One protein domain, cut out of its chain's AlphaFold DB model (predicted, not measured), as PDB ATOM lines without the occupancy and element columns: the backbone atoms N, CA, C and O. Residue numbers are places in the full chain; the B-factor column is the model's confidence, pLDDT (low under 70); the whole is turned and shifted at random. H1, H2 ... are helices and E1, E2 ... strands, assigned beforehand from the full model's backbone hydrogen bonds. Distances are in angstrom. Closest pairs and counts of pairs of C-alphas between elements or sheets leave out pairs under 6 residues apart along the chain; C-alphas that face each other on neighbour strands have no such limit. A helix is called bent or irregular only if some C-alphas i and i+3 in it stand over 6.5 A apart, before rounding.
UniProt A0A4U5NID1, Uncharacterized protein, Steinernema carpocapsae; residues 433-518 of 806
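Overview. This is residues 433 to 518 of the 806 residues of an uncharacterized protein of Steinernema carpocapsae (UniProt A0A4U5NID1). With little regular structure, the domain has two small lobes: an antiparallel hairpin, E1 and E2, with H1 beside it, and H2 and H3 set among loops, joined by residues 458 to 473. The 86 printed residues include H1, E1, E2, H2 and H3, in that order; the class is mixed, with 27 residues in named elements. It is loose, radius of gyration of the C-alphas 15.2 A, and spans 44 by 26 by 14 A.

Along the chain. E1, residues 446 to 450, begins at C-alpha (116.391, 167.566, 101.937); E2 is 453 to 457, 13.5 A long. H1 is 435 to 438, H2 474 to 479 and H3 498 to 504, ending at C-alpha (125.067, 143.155, 96.686).

Arrangement. In the hairpin, N 448 and O 455 are 2.8 A apart. The closest C-alphas of H1 and E1, Cys 436 and Cys 447, are 5.7 A apart. H2 and H3 touch, C-alphas 477 and 500 closest at 5.6 A, at a steep tilt of 44 degrees. H2 has every O i to N i+4 pair within hydrogen-bond range; H1 is too short for one. H3 is irregular, C-alphas 499 and 502 being 7.4 A apart, with 1 of 3 such pairs and 3 of 4 O i to N i+3 pairs within range.

Size, cuts and confidence. The printed part has no cut. The links E2 to H2 and H2 to H3 are long. Twenty residues are under pLDDT 70, among them 468 to 476.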
ATOM      1  N   ILE A 433     132.553 175.002 102.679       89.81
ATOM      2  CA  ILE A 433     131.603 175.645 101.770       89.81
ATOM      3  C   ILE A 433     130.223 175.078 102.079       89.81
ATOM      4  O   ILE A 433     129.998 173.894 101.916       89.81
ATOM      5  N   ASP A 434     129.271 175.932 102.451       88.62
ATOM      6  CA  ASP A 434     127.878 175.498 102.569       88.62
ATOM      7  C   ASP A 434     127.237 175.401 101.178       88.62
ATOM      8  O   ASP A 434     126.742 176.399 100.632       88.62
ATOM      9  N   GLU A 435     127.261 174.218 100.562       90.62
ATOM     10  CA  GLU A 435     126.606 174.029  99.265       90.62
ATOM     11  C   GLU A 435     125.077 174.034  99.368       90.62
ATOM     12  O   GLU A 435     124.407 174.349  98.376       90.62
ATOM     13  N   CYS A 436     124.511 173.777 100.553       91.38
ATOM     14  CA  CYS A 436     123.067 173.823 100.780       91.38
ATOM     15  C   CYS A 436     122.497 175.241 100.730       91.38
ATOM     16  O   CYS A 436     121.320 175.404 100.414       91.38
ATOM     17  N   ALA A 437     123.320 176.277 100.910       92.06
ATOM     18  CA  ALA A 437     122.905 177.672 100.748       92.06
ATOM     19  C   ALA A 437     122.377 178.013  99.335       92.06
ATOM     20  O   ALA A 437     121.783 179.075  99.136       92.06
ATOM     21  N   LYS A 438     122.613 177.146  98.340       89.25
ATOM     22  CA  LYS A 438     122.132 177.306  96.958       89.25
ATOM     23  C   LYS A 438     120.923 176.434  96.616       89.25
ATOM     24  O   LYS A 438     120.551 176.395  95.446       89.25
ATOM     25  N   ASP A 439     120.347 175.740  97.598       88.00
ATOM     26  CA  ASP A 439     119.262 174.768  97.418       88.00
ATOM     27  C   ASP A 439     119.517 173.795  96.244       88.00
ATOM     28  O   ASP A 439     118.739 173.738  95.288       88.00
ATOM     29  N   PRO A 440     120.629 173.031  96.265       88.81
ATOM     30  CA  PRO A 440     121.011 172.173  95.147       88.81
ATOM     31  C   PRO A 440     120.072 170.973  94.966       88.81
ATOM     32  O   PRO A 440     120.010 170.427  93.869       88.81
ATOM     33  N   CYS A 441     119.332 170.564  96.003       90.44
ATOM     34  CA  CYS A 441     118.440 169.408  95.950       90.44
ATOM     35  C   CYS A 441     117.129 169.720  95.211       90.44
ATOM     36  O   CYS A 441     116.352 170.596  95.588       90.44
ATOM     37  N   HIS A 442     116.852 168.948  94.168       87.12
ATOM     38  CA  HIS A 442     115.631 168.969  93.377       87.12
ATOM     39  C   HIS A 442     114.575 168.000  93.934       87.12
ATOM     40  O   HIS A 442     114.812 167.264  94.890       87.12
ATOM     41  N   ASN A 443     113.377 168.011  93.340       84.56
ATOM     42  CA  ASN A 443     112.295 167.055  93.625       84.56
ATOM     43  C   ASN A 443     111.968 166.878  95.120       84.56
ATOM     44  O   ASN A 443     111.626 165.788  95.568       84.56
ATOM     45  N   ASN A 444     112.030 167.979  95.876       85.56
ATOM     46  CA  ASN A 444     111.702 168.027  97.301       85.56
ATOM     47  C   ASN A 444     112.660 167.225  98.213       85.56
ATOM     48  O   ASN A 444     112.279 166.864  99.325       85.56
ATOM     49  N   GLY A 445     113.889 166.950  97.754       86.75
ATOM     50  CA  GLY A 445     114.946 166.359  98.579       86.75
ATOM     51  C   GLY A 445     115.455 167.315  99.665       86.75
ATOM     52  O   GLY A 445     115.487 168.530  99.469       86.75
ATOM     53  N   THR A 446     115.867 166.769 100.811       91.69
ATOM     54  CA  THR A 446     116.391 167.566 101.937       91.69
ATOM     55  C   THR A 446     117.908 167.700 101.828       91.69
ATOM     56  O   THR A 446     118.609 166.693 101.805       91.69
ATOM     57  N   CYS A 447     118.428 168.929 101.766       92.69
ATOM     58  CA  CYS A 447     119.872 169.171 101.712       92.69
ATOM     59  C   CYS A 447     120.507 169.098 103.103       92.69
ATOM     60  O   CYS A 447     120.008 169.713 104.046       92.69
ATOM     61  N   VAL A 448     121.627 168.387 103.214       90.44
ATOM     62  CA  VAL A 448     122.456 168.327 104.418       90.44
ATOM     63  C   VAL A 448     123.883 168.710 104.049       90.44
ATOM     64  O   VAL A 448     124.550 167.973 103.320       90.44
ATOM     65  N   ASN A 449     124.344 169.847 104.573       87.75
ATOM     66  CA  ASN A 449     125.730 170.276 104.430       87.75
ATOM     67  C   ASN A 449     126.625 169.379 105.290       87.75
ATOM     68  O   ASN A 449     126.314 169.119 106.458       87.75
ATOM     69  N   ILE A 450     127.709 168.881 104.714       84.69
ATOM     70  CA  ILE A 450     128.686 168.022 105.381       84.69
ATOM     71  C   ILE A 450     130.084 168.595 105.150       84.69
ATOM     72  O   ILE A 450     130.306 169.350 104.222       84.69
ATOM     73  N   HIS A 451     131.052 168.250 105.993       83.31
ATOM     74  CA  HIS A 451     132.396 168.812 105.841       83.31
ATOM     75  C   HIS A 451     132.994 168.450 104.468       83.31
ATOM     76  O   HIS A 451     133.165 167.267 104.165       83.31
ATOM     77  N   GLY A 452     133.272 169.463 103.648       80.00
ATOM     78  CA  GLY A 452     133.816 169.369 102.296       80.00
ATOM     79  C   GLY A 452     132.816 168.964 101.211       80.00
ATOM     80  O   GLY A 452     133.252 168.619 100.113       80.00
ATOM     81  N   SER A 453     131.508 168.917 101.489       84.19
ATOM     82  CA  SER A 453     130.495 168.542 100.492       84.19
ATOM     83  C   SER A 453     129.058 168.762 100.994       84.19
ATOM     84  O   SER A 453     128.783 169.195 102.102       84.19
ATOM     85  N   TYR A 454     128.083 168.288 100.230       88.19
ATOM     86  CA  TYR A 454     126.698 168.165 100.663       88.19
ATOM     87  C   TYR A 454     126.135 166.818 100.235       88.19
ATOM     88  O   TYR A 454     126.623 166.168  99.306       88.19
ATOM     89  N   ARG A 455     125.060 166.400 100.899       82.25
ATOM     90  CA  ARG A 455     124.225 165.299 100.421       82.25
ATOM     91  C   ARG A 455     122.764 165.712 100.386       82.25
ATOM     92  O   ARG A 455     122.295 166.422 101.274       82.25
ATOM     93  N   CYS A 456     122.041 165.213  99.393       86.19
ATOM     94  CA  CYS A 456     120.592 165.311  99.348       86.19
ATOM     95  C   CYS A 456     119.962 164.008  99.848       86.19
ATOM     96  O   CYS A 456     120.275 162.919  99.368       86.19
ATOM     97  N   GLU A 457     119.054 164.114 100.808       85.25
ATOM     98  CA  GLU A 457     118.200 163.016 101.245       85.25
ATOM     99  C   GLU A 457     116.970 162.982 100.326       85.25
ATOM    100  O   GLU A 457     116.064 163.815 100.434       85.25
ATOM    101  N   CYS A 458     116.997 162.065  99.355       78.50
ATOM    102  CA  CYS A 458     116.002 161.951  98.290       78.50
ATOM    103  C   CYS A 458     114.885 160.959  98.646       78.50
ATOM    104  O   CYS A 458     115.165 159.815  99.003       78.50
ATOM    105  N   ASP A 459     113.622 161.358  98.466       77.50
ATOM    106  CA  ASP A 459     112.447 160.497  98.673       77.50
ATOM    107  C   ASP A 459     111.865 160.023  97.330       77.50
ATOM    108  O   ASP A 459     111.117 160.742  96.674       77.50
ATOM    109  N   GLY A 460     112.251 158.824  96.875       62.28
ATOM    110  CA  GLY A 460     111.778 158.250  95.601       62.28
ATOM    111  C   GLY A 460     112.485 158.769  94.334       62.28
ATOM    112  O   GLY A 460     112.066 158.455  93.219       62.28
ATOM    113  N   PHE A 461     113.575 159.521  94.496       69.44
ATOM    114  CA  PHE A 461     114.448 160.045  93.436       69.44
ATOM    115  C   PHE A 461     115.904 159.659  93.728       69.44
ATOM    116  O   PHE A 461     116.229 159.241  94.838       69.44
ATOM    117  N   TYR A 462     116.788 159.788  92.744       67.94
ATOM    118  CA  TYR A 462     118.217 159.524  92.909       67.94
ATOM    119  C   TYR A 462     119.066 160.510  92.095       67.94
ATOM    120  O   TYR A 462     118.542 161.295  91.306       67.94
ATOM    121  N   GLY A 463     120.381 160.476  92.306       59.28
ATOM    122  CA  GLY A 463     121.310 161.510  91.838       59.28
ATOM    123  C   GLY A 463     121.821 162.356  93.003       59.28
ATOM    124  O   GLY A 463     121.260 162.295  94.095       59.28
ATOM    125  N   GLN A 464     122.901 163.112  92.785       74.25
ATOM    126  CA  GLN A 464     123.508 163.952  93.830       74.25
ATOM    127  C   GLN A 464     122.507 164.991  94.354       74.25
ATOM    128  O   GLN A 464     122.507 165.302  95.542       74.25
ATOM    129  N   ASN A 465     121.617 165.446  93.467       83.69
ATOM    130  CA  ASN A 465     120.655 166.512  93.687       83.69
ATOM    131  C   ASN A 465     119.214 166.006  93.601       83.69
ATOM    132  O   ASN A 465     118.309 166.801  93.382       83.69
ATOM    133  N   CYS A 466     118.967 164.700  93.721       83.88
ATOM    134  CA  CYS A 466     117.643 164.103  93.508       83.88
ATOM    135  C   CYS A 466     117.022 164.448  92.140       83.88
ATOM    136  O   CYS A 466     115.802 164.507  92.006       83.88
ATOM    137  N   GLU A 467     117.837 164.723  91.124       78.81
ATOM    138  CA  GLU A 467     117.411 165.224  89.816       78.81
ATOM    139  C   GLU A 467     116.773 164.145  88.933       78.81
ATOM    140  O   GLU A 467     116.002 164.464  88.025       78.81
ATOM    141  N   TYR A 468     117.055 162.871  89.213       66.88
ATOM    142  CA  TYR A 468     116.536 161.755  88.439       66.88
ATOM    143  C   TYR A 468     115.358 161.118  89.165       66.88
ATOM    144  O   TYR A 468     115.473 160.617  90.287       66.88
ATOM    145  N   GLN A 469     114.207 161.095  88.492       57.75
ATOM    146  CA  GLN A 469     113.151 160.155  88.848       57.75
ATOM    147  C   GLN A 469     113.715 158.746  88.761       57.75
ATOM    148  O   GLN A 469     114.435 158.435  87.813       57.75
ATOM    149  N   VAL A 470     113.366 157.890  89.723       58.88
ATOM    150  CA  VAL A 470     113.638 156.452  89.647       58.88
ATOM    151  C   VAL A 470     112.781 155.854  88.526       58.88
ATOM    152  O   VAL A 470     111.779 155.193  88.758       58.88
ATOM    153  N   HIS A 471     113.170 156.102  87.283       56.84
ATOM    154  CA  HIS A 471     112.681 155.405  86.112       56.84
ATOM    155  C   HIS A 471     113.897 155.060  85.248       56.84
ATOM    156  O   HIS A 471     114.697 155.923  84.908       56.84
ATOM    157  N   GLU A 472     114.027 153.759  84.968       52.22
ATOM    158  CA  GLU A 472     115.055 153.080  84.154       52.22
ATOM    159  C   GLU A 472     116.339 152.537  84.820       52.22
ATOM    160  O   GLU A 472     117.215 152.039  84.115       52.22
ATOM    161  N   SER A 473     116.480 152.476  86.155       52.78
ATOM    162  CA  SER A 473     117.601 151.702  86.765       52.78
ATOM    163  C   SER A 473     117.282 150.885  88.024       52.78
ATOM    164  O   SER A 473     118.009 149.933  88.310       52.78
ATOM    165  N   ALA A 474     116.192 151.174  88.743       51.22
ATOM    166  CA  ALA A 474     115.692 150.298  89.812       51.22
ATOM    167  C   ALA A 474     114.847 149.137  89.259       51.22
ATOM    168  O   ALA A 474     114.882 148.033  89.801       51.22
ATOM    169  N   ASP A 475     114.174 149.352  88.119       59.81
ATOM    170  CA  ASP A 475     113.398 148.313  87.436       59.81
ATOM    171  C   ASP A 475     114.255 147.105  87.071       59.81
ATOM    172  O   ASP A 475     113.749 145.996  87.098       59.81
ATOM    173  N   ARG A 476     115.553 147.267  86.774       69.31
ATOM    174  CA  ARG A 476     116.441 146.128  86.495       69.31
ATOM    175  C   ARG A 476     116.617 145.246  87.734       69.31
ATOM    176  O   ARG A 476     116.378 144.046  87.646       69.31
ATOM    177  N   CYS A 477     116.963 145.836  88.880       76.00
ATOM    178  CA  CYS A 477     117.166 145.086  90.122       76.00
ATOM    179  C   CYS A 477     115.884 144.379  90.570       76.00
ATOM    180  O   CYS A 477     115.921 143.225  90.986       76.00
ATOM    181  N   VAL A 478     114.738 145.050  90.427       80.06
ATOM    182  CA  VAL A 478     113.424 144.485  90.755       80.06
ATOM    183  C   VAL A 478     113.013 143.410  89.740       80.06
ATOM    184  O   VAL A 478     112.605 142.320  90.132       80.06
ATOM    185  N   ARG A 479     113.182 143.658  88.433       78.94
ATOM    186  CA  ARG A 479     112.851 142.725  87.337       78.94
ATOM    187  C   ARG A 479     113.630 141.422  87.415       78.94
ATOM    188  O   ARG A 479     113.072 140.371  87.114       78.94
ATOM    189  N   PHE A 480     114.907 141.493  87.773       81.38
ATOM    190  CA  PHE A 480     115.775 140.322  87.882       81.38
ATOM    191  C   PHE A 480     115.853 139.750  89.301       81.38
ATOM    192  O   PHE A 480     116.588 138.787  89.525       81.38
ATOM    193  N   ASN A 481     115.053 140.297  90.225       87.44
ATOM    194  CA  ASN A 481     115.001 139.918  91.634       87.44
ATOM    195  C   ASN A 481     116.397 139.870  92.280       87.44
ATOM    196  O   ASN A 481     116.757 138.919  92.974       87.44
ATOM    197  N   CYS A 482     117.196 140.906  92.027       85.88
ATOM    198  CA  CYS A 482     118.578 140.981  92.489       85.88
ATOM    199  C   CYS A 482     118.683 140.984  94.018       85.88
ATOM    200  O   CYS A 482     119.664 140.509  94.565       85.88
ATOM    201  N   SER A 483     117.643 141.411  94.739       84.50
ATOM    202  CA  SER A 483     117.614 141.342  96.205       84.50
ATOM    203  C   SER A 483     117.685 139.916  96.767       84.50
ATOM    204  O   SER A 483     118.119 139.752  97.899       84.50
ATOM    205  N   SER A 484     117.259 138.890  96.017       86.56
ATOM    206  CA  SER A 484     117.403 137.482  96.436       86.56
ATOM    207  C   SER A 484     118.701 136.826  95.965       86.56
ATOM    208  O   SER A 484     118.944 135.665  96.284       86.56
ATOM    209  N   LYS A 485     119.454 137.536  95.126       85.88
ATOM    210  CA  LYS A 485     120.700 137.077  94.514       85.88
ATOM    211  C   LYS A 485     121.916 137.714  95.173       85.88
ATOM    212  O   LYS A 485     122.895 137.026  95.362       85.88
ATOM    213  N   ALA A 486     121.771 138.938  95.664       81.81
ATOM    214  CA  ALA A 486     122.763 139.620  96.470       81.81
ATOM    215  C   ALA A 486     123.297 138.774  97.640       81.81
ATOM    216  O   ALA A 486     122.523 138.202  98.413       81.81
ATOM    217  N   GLN A 487     124.616 138.814  97.811       74.88
ATOM    218  CA  GLN A 487     125.395 138.134  98.849       74.88
ATOM    219  C   GLN A 487     125.254 136.604  98.842       74.88
ATOM    220  O   GLN A 487     125.358 135.955  99.887       74.88
ATOM    221  N   ASN A 488     124.988 136.006  97.679       76.06
ATOM    222  CA  ASN A 488     124.906 134.557  97.518       76.06
ATOM    223  C   ASN A 488     126.276 133.906  97.221       76.06
ATOM    224  O   ASN A 488     126.342 132.679  97.094       76.06
ATOM    225  N   GLY A 489     127.351 134.700  97.128       67.38
ATOM    226  CA  GLY A 489     128.701 134.240  96.800       67.38
ATOM    227  C   GLY A 489     128.908 133.943  95.312       67.38
ATOM    228  O   GLY A 489     129.818 133.199  94.949       67.38
ATOM    229  N   ARG A 490     128.043 134.462  94.437       70.69
ATOM    230  CA  ARG A 490     128.099 134.284  92.988       70.69
ATOM    231  C   ARG A 490     127.707 135.582  92.298       70.69
ATOM    232  O   ARG A 490     126.595 136.051  92.440       70.69
ATOM    233  N   CYS A 491     128.591 136.096  91.452       70.31
ATOM    234  CA  CYS A 491     128.270 137.271  90.651       70.31
ATOM    235  C   CYS A 491     127.218 136.965  89.569       70.31
ATOM    236  O   CYS A 491     127.520 136.293  88.577       70.31
ATOM    237  N   ASP A 492     126.002 137.489  89.727       80.81
ATOM    238  CA  ASP A 492     124.943 137.462  88.722       80.81
ATOM    239  C   ASP A 492     125.034 138.709  87.815       80.81
ATOM    240  O   ASP A 492     124.776 139.852  88.208       80.81
ATOM    241  N   VAL A 493     125.409 138.488  86.550       72.25
ATOM    242  CA  VAL A 493     125.730 139.540  85.563       72.25
ATOM    243  C   VAL A 493     124.592 140.536  85.324       72.25
ATOM    244  O   VAL A 493     124.832 141.717  85.081       72.25
ATOM    245  N   GLU A 494     123.337 140.102  85.429       76.56
ATOM    246  CA  GLU A 494     122.167 140.974  85.307       76.56
ATOM    247  C   GLU A 494     121.977 141.922  86.505       76.56
ATOM    248  O   GLU A 494     121.323 142.964  86.372       76.56
ATOM    249  N   CYS A 495     122.566 141.571  87.649       80.00
ATOM    250  CA  CYS A 495     122.577 142.320  88.900       80.00
ATOM    251  C   CYS A 495     123.886 143.099  89.097       80.00
ATOM    252  O   CYS A 495     123.982 143.938  89.995       80.00
ATOM    253  N   ASN A 496     124.862 142.909  88.206       73.75
ATOM    254  CA  ASN A 496     126.149 143.590  88.206       73.75
ATOM    255  C   ASN A 496     126.060 145.046  87.707       73.75
ATOM    256  O   ASN A 496     126.651 145.445  86.704       73.75
ATOM    257  N   VAL A 497     125.253 145.855  88.386       73.31
ATOM    258  CA  VAL A 497     125.086 147.282  88.118       73.31
ATOM    259  C   VAL A 497     125.130 148.061  89.421       73.31
ATOM    260  O   VAL A 497     124.728 147.564  90.475       73.31
ATOM    261  N   PHE A 498     125.552 149.321  89.340       73.81
ATOM    262  CA  PHE A 498     125.655 150.205  90.500       73.81
ATOM    263  C   PHE A 498     124.354 150.276  91.321       73.81
ATOM    264  O   PHE A 498     124.395 150.245  92.549       73.81
ATOM    265  N   SER A 499     123.190 150.300  90.657       72.69
ATOM    266  CA  SER A 499     121.881 150.361  91.323       72.69
ATOM    267  C   SER A 499     121.523 149.106  92.125       72.69
ATOM    268  O   SER A 499     120.736 149.214  93.061       72.69
ATOM    269  N   CYS A 500     122.106 147.943  91.811       77.81
ATOM    270  CA  CYS A 500     121.957 146.721  92.608       77.81
ATOM    271  C   CYS A 500     123.192 146.466  93.486       77.81
ATOM    272  O   CYS A 500     123.411 145.339  93.922       77.81
ATOM    273  N   ALA A 501     124.009 147.501  93.728       75.19
ATOM    274  CA  ALA A 501     125.255 147.406  94.482       75.19
ATOM    275  C   ALA A 501     126.228 146.351  93.929       75.19
ATOM    276  O   ALA A 501     126.915 145.706  94.714       75.19
ATOM    277  N   PHE A 502     126.273 146.185  92.600       76.50
ATOM    278  CA  PHE A 502     127.068 145.147  91.931       76.50
ATOM    279  C   PHE A 502     126.752 143.761  92.513       76.50
ATOM    280  O   PHE A 502     127.604 143.089  93.090       76.50
ATOM    281  N   ASP A 503     125.476 143.389  92.405       77.38
ATOM    282  CA  ASP A 503     124.901 142.176  92.984       77.38
ATOM    283  C   ASP A 503     125.140 142.045  94.497       77.38
ATOM    284  O   ASP A 503     125.619 141.040  95.007       77.38
ATOM    285  N   GLY A 504     124.889 143.131  95.233       75.50
ATOM    286  CA  GLY A 504     125.067 143.155  96.686       75.50
ATOM    287  C   GLY A 504     126.499 142.938  97.180       75.50
ATOM    288  O   GLY A 504     126.671 142.666  98.369       75.50
ATOM    289  N   GLY A 505     127.501 143.079  96.311       70.50
ATOM    290  CA  GLY A 505     128.893 142.764  96.623       70.50
ATOM    291  C   GLY A 505     129.329 141.344  96.236       70.50
ATOM    292  O   GLY A 505     130.420 140.928  96.601       70.50
ATOM    293  N   ASP A 506     128.532 140.588  95.477       72.38
ATOM    294  CA  ASP A 506     129.015 139.337  94.869       72.38
ATOM    295  C   ASP A 506     129.832 139.602  93.593       72.38
ATOM    296  O   ASP A 506     130.723 138.833  93.210       72.38
ATOM    297  N   CYS A 507     129.552 140.720  92.913       69.06
ATOM    298  CA  CYS A 507     130.299 141.142  91.732       69.06
ATOM    299  C   CYS A 507     131.466 142.098  92.028       69.06
ATOM    300  O   CYS A 507     132.286 142.329  91.141       69.06
ATOM    301  N   SER A 508     131.563 142.611  93.258       66.00
ATOM    302  CA  SER A 508     132.601 143.529  93.752       66.00
ATOM    303  C   SER A 508     132.870 143.268  95.235       66.00
ATOM    304  O   SER A 508     131.908 142.977  95.914       66.00
ATOM    305  N   VAL A 509     134.081 143.433  95.777       56.69
ATOM    306  CA  VAL A 509     134.402 143.035  97.171       56.69
ATOM    307  C   VAL A 509     133.368 143.497  98.211       56.69
ATOM    308  O   VAL A 509     132.892 144.630  98.173       56.69
ATOM    309  N   ALA A 510     133.066 142.595  99.154       44.84
ATOM    310  CA  ALA A 510     132.011 142.690 100.165       44.84
ATOM    311  C   ALA A 510     132.045 143.948 101.059       44.84
ATOM    312  O   ALA A 510     131.002 144.311 101.600       44.84
ATOM    313  N   ASP A 511     133.185 144.640 101.164       48.47
ATOM    314  CA  ASP A 511     133.327 145.832 102.009       48.47
ATOM    315  C   ASP A 511     133.476 147.153 101.230       48.47
ATOM    316  O   ASP A 511     133.125 148.209 101.761       48.47
ATOM    317  N   GLU A 512     133.907 147.149  99.959       54.88
ATOM    318  CA  GLU A 512     134.167 148.389  99.210       54.88
ATOM    319  C   GLU A 512     133.774 148.272  97.727       54.88
ATOM    320  O   GLU A 512     134.342 147.524  96.933       54.88
ATOM    321  N   ARG A 513     132.763 149.057  97.335       70.38
ATOM    322  CA  ARG A 513     132.284 149.146  95.947       70.38
ATOM    323  C   ARG A 513     133.327 149.881  95.078       70.38
ATOM    324  O   ARG A 513     133.831 150.895  95.547       70.38
ATOM    325  N   PRO A 514     133.557 149.515  93.797       76.38
ATOM    326  CA  PRO A 514     134.628 150.069  92.943       76.38
ATOM    327  C   PRO A 514     134.617 151.595  92.764       76.38
ATOM    328  O   PRO A 514     135.632 152.204  92.462       76.38
ATOM    329  N   PHE A 515     133.459 152.227  92.963       79.56
ATOM    330  CA  PHE A 515     133.271 153.675  92.856       79.56
ATOM    331  C   PHE A 515     132.852 154.309  94.191       79.56
ATOM    332  O   PHE A 515     132.281 155.393  94.199       79.56
ATOM    333  N   SER A 516     133.084 153.641  95.324       75.44
ATOM    334  CA  SER A 516     132.679 154.117  96.658       75.44
ATOM    335  C   SER A 516     133.279 155.483  97.008       75.44
ATOM    336  O   SER A 516     132.604 156.303  97.625       75.44
ATOM    337  N   LYS A 517     134.514 155.749  96.559       81.12
ATOM    338  CA  LYS A 517     135.221 157.029  96.730       81.12
ATOM    339  C   LYS A 517     134.848 158.079  95.670       81.12
ATOM    340  O   LYS A 517     135.221 159.243  95.808       81.12
ATOM    341  N   CYS A 518     134.107 157.707  94.622       79.56
ATOM    342  CA  CYS A 518     133.754 158.598  93.518       79.56
ATOM    343  C   CYS A 518     132.529 159.458  93.853       79.56
ATOM    344  O   CYS A 518     131.437 158.940  94.085       79.56
TER     345      CYS A 518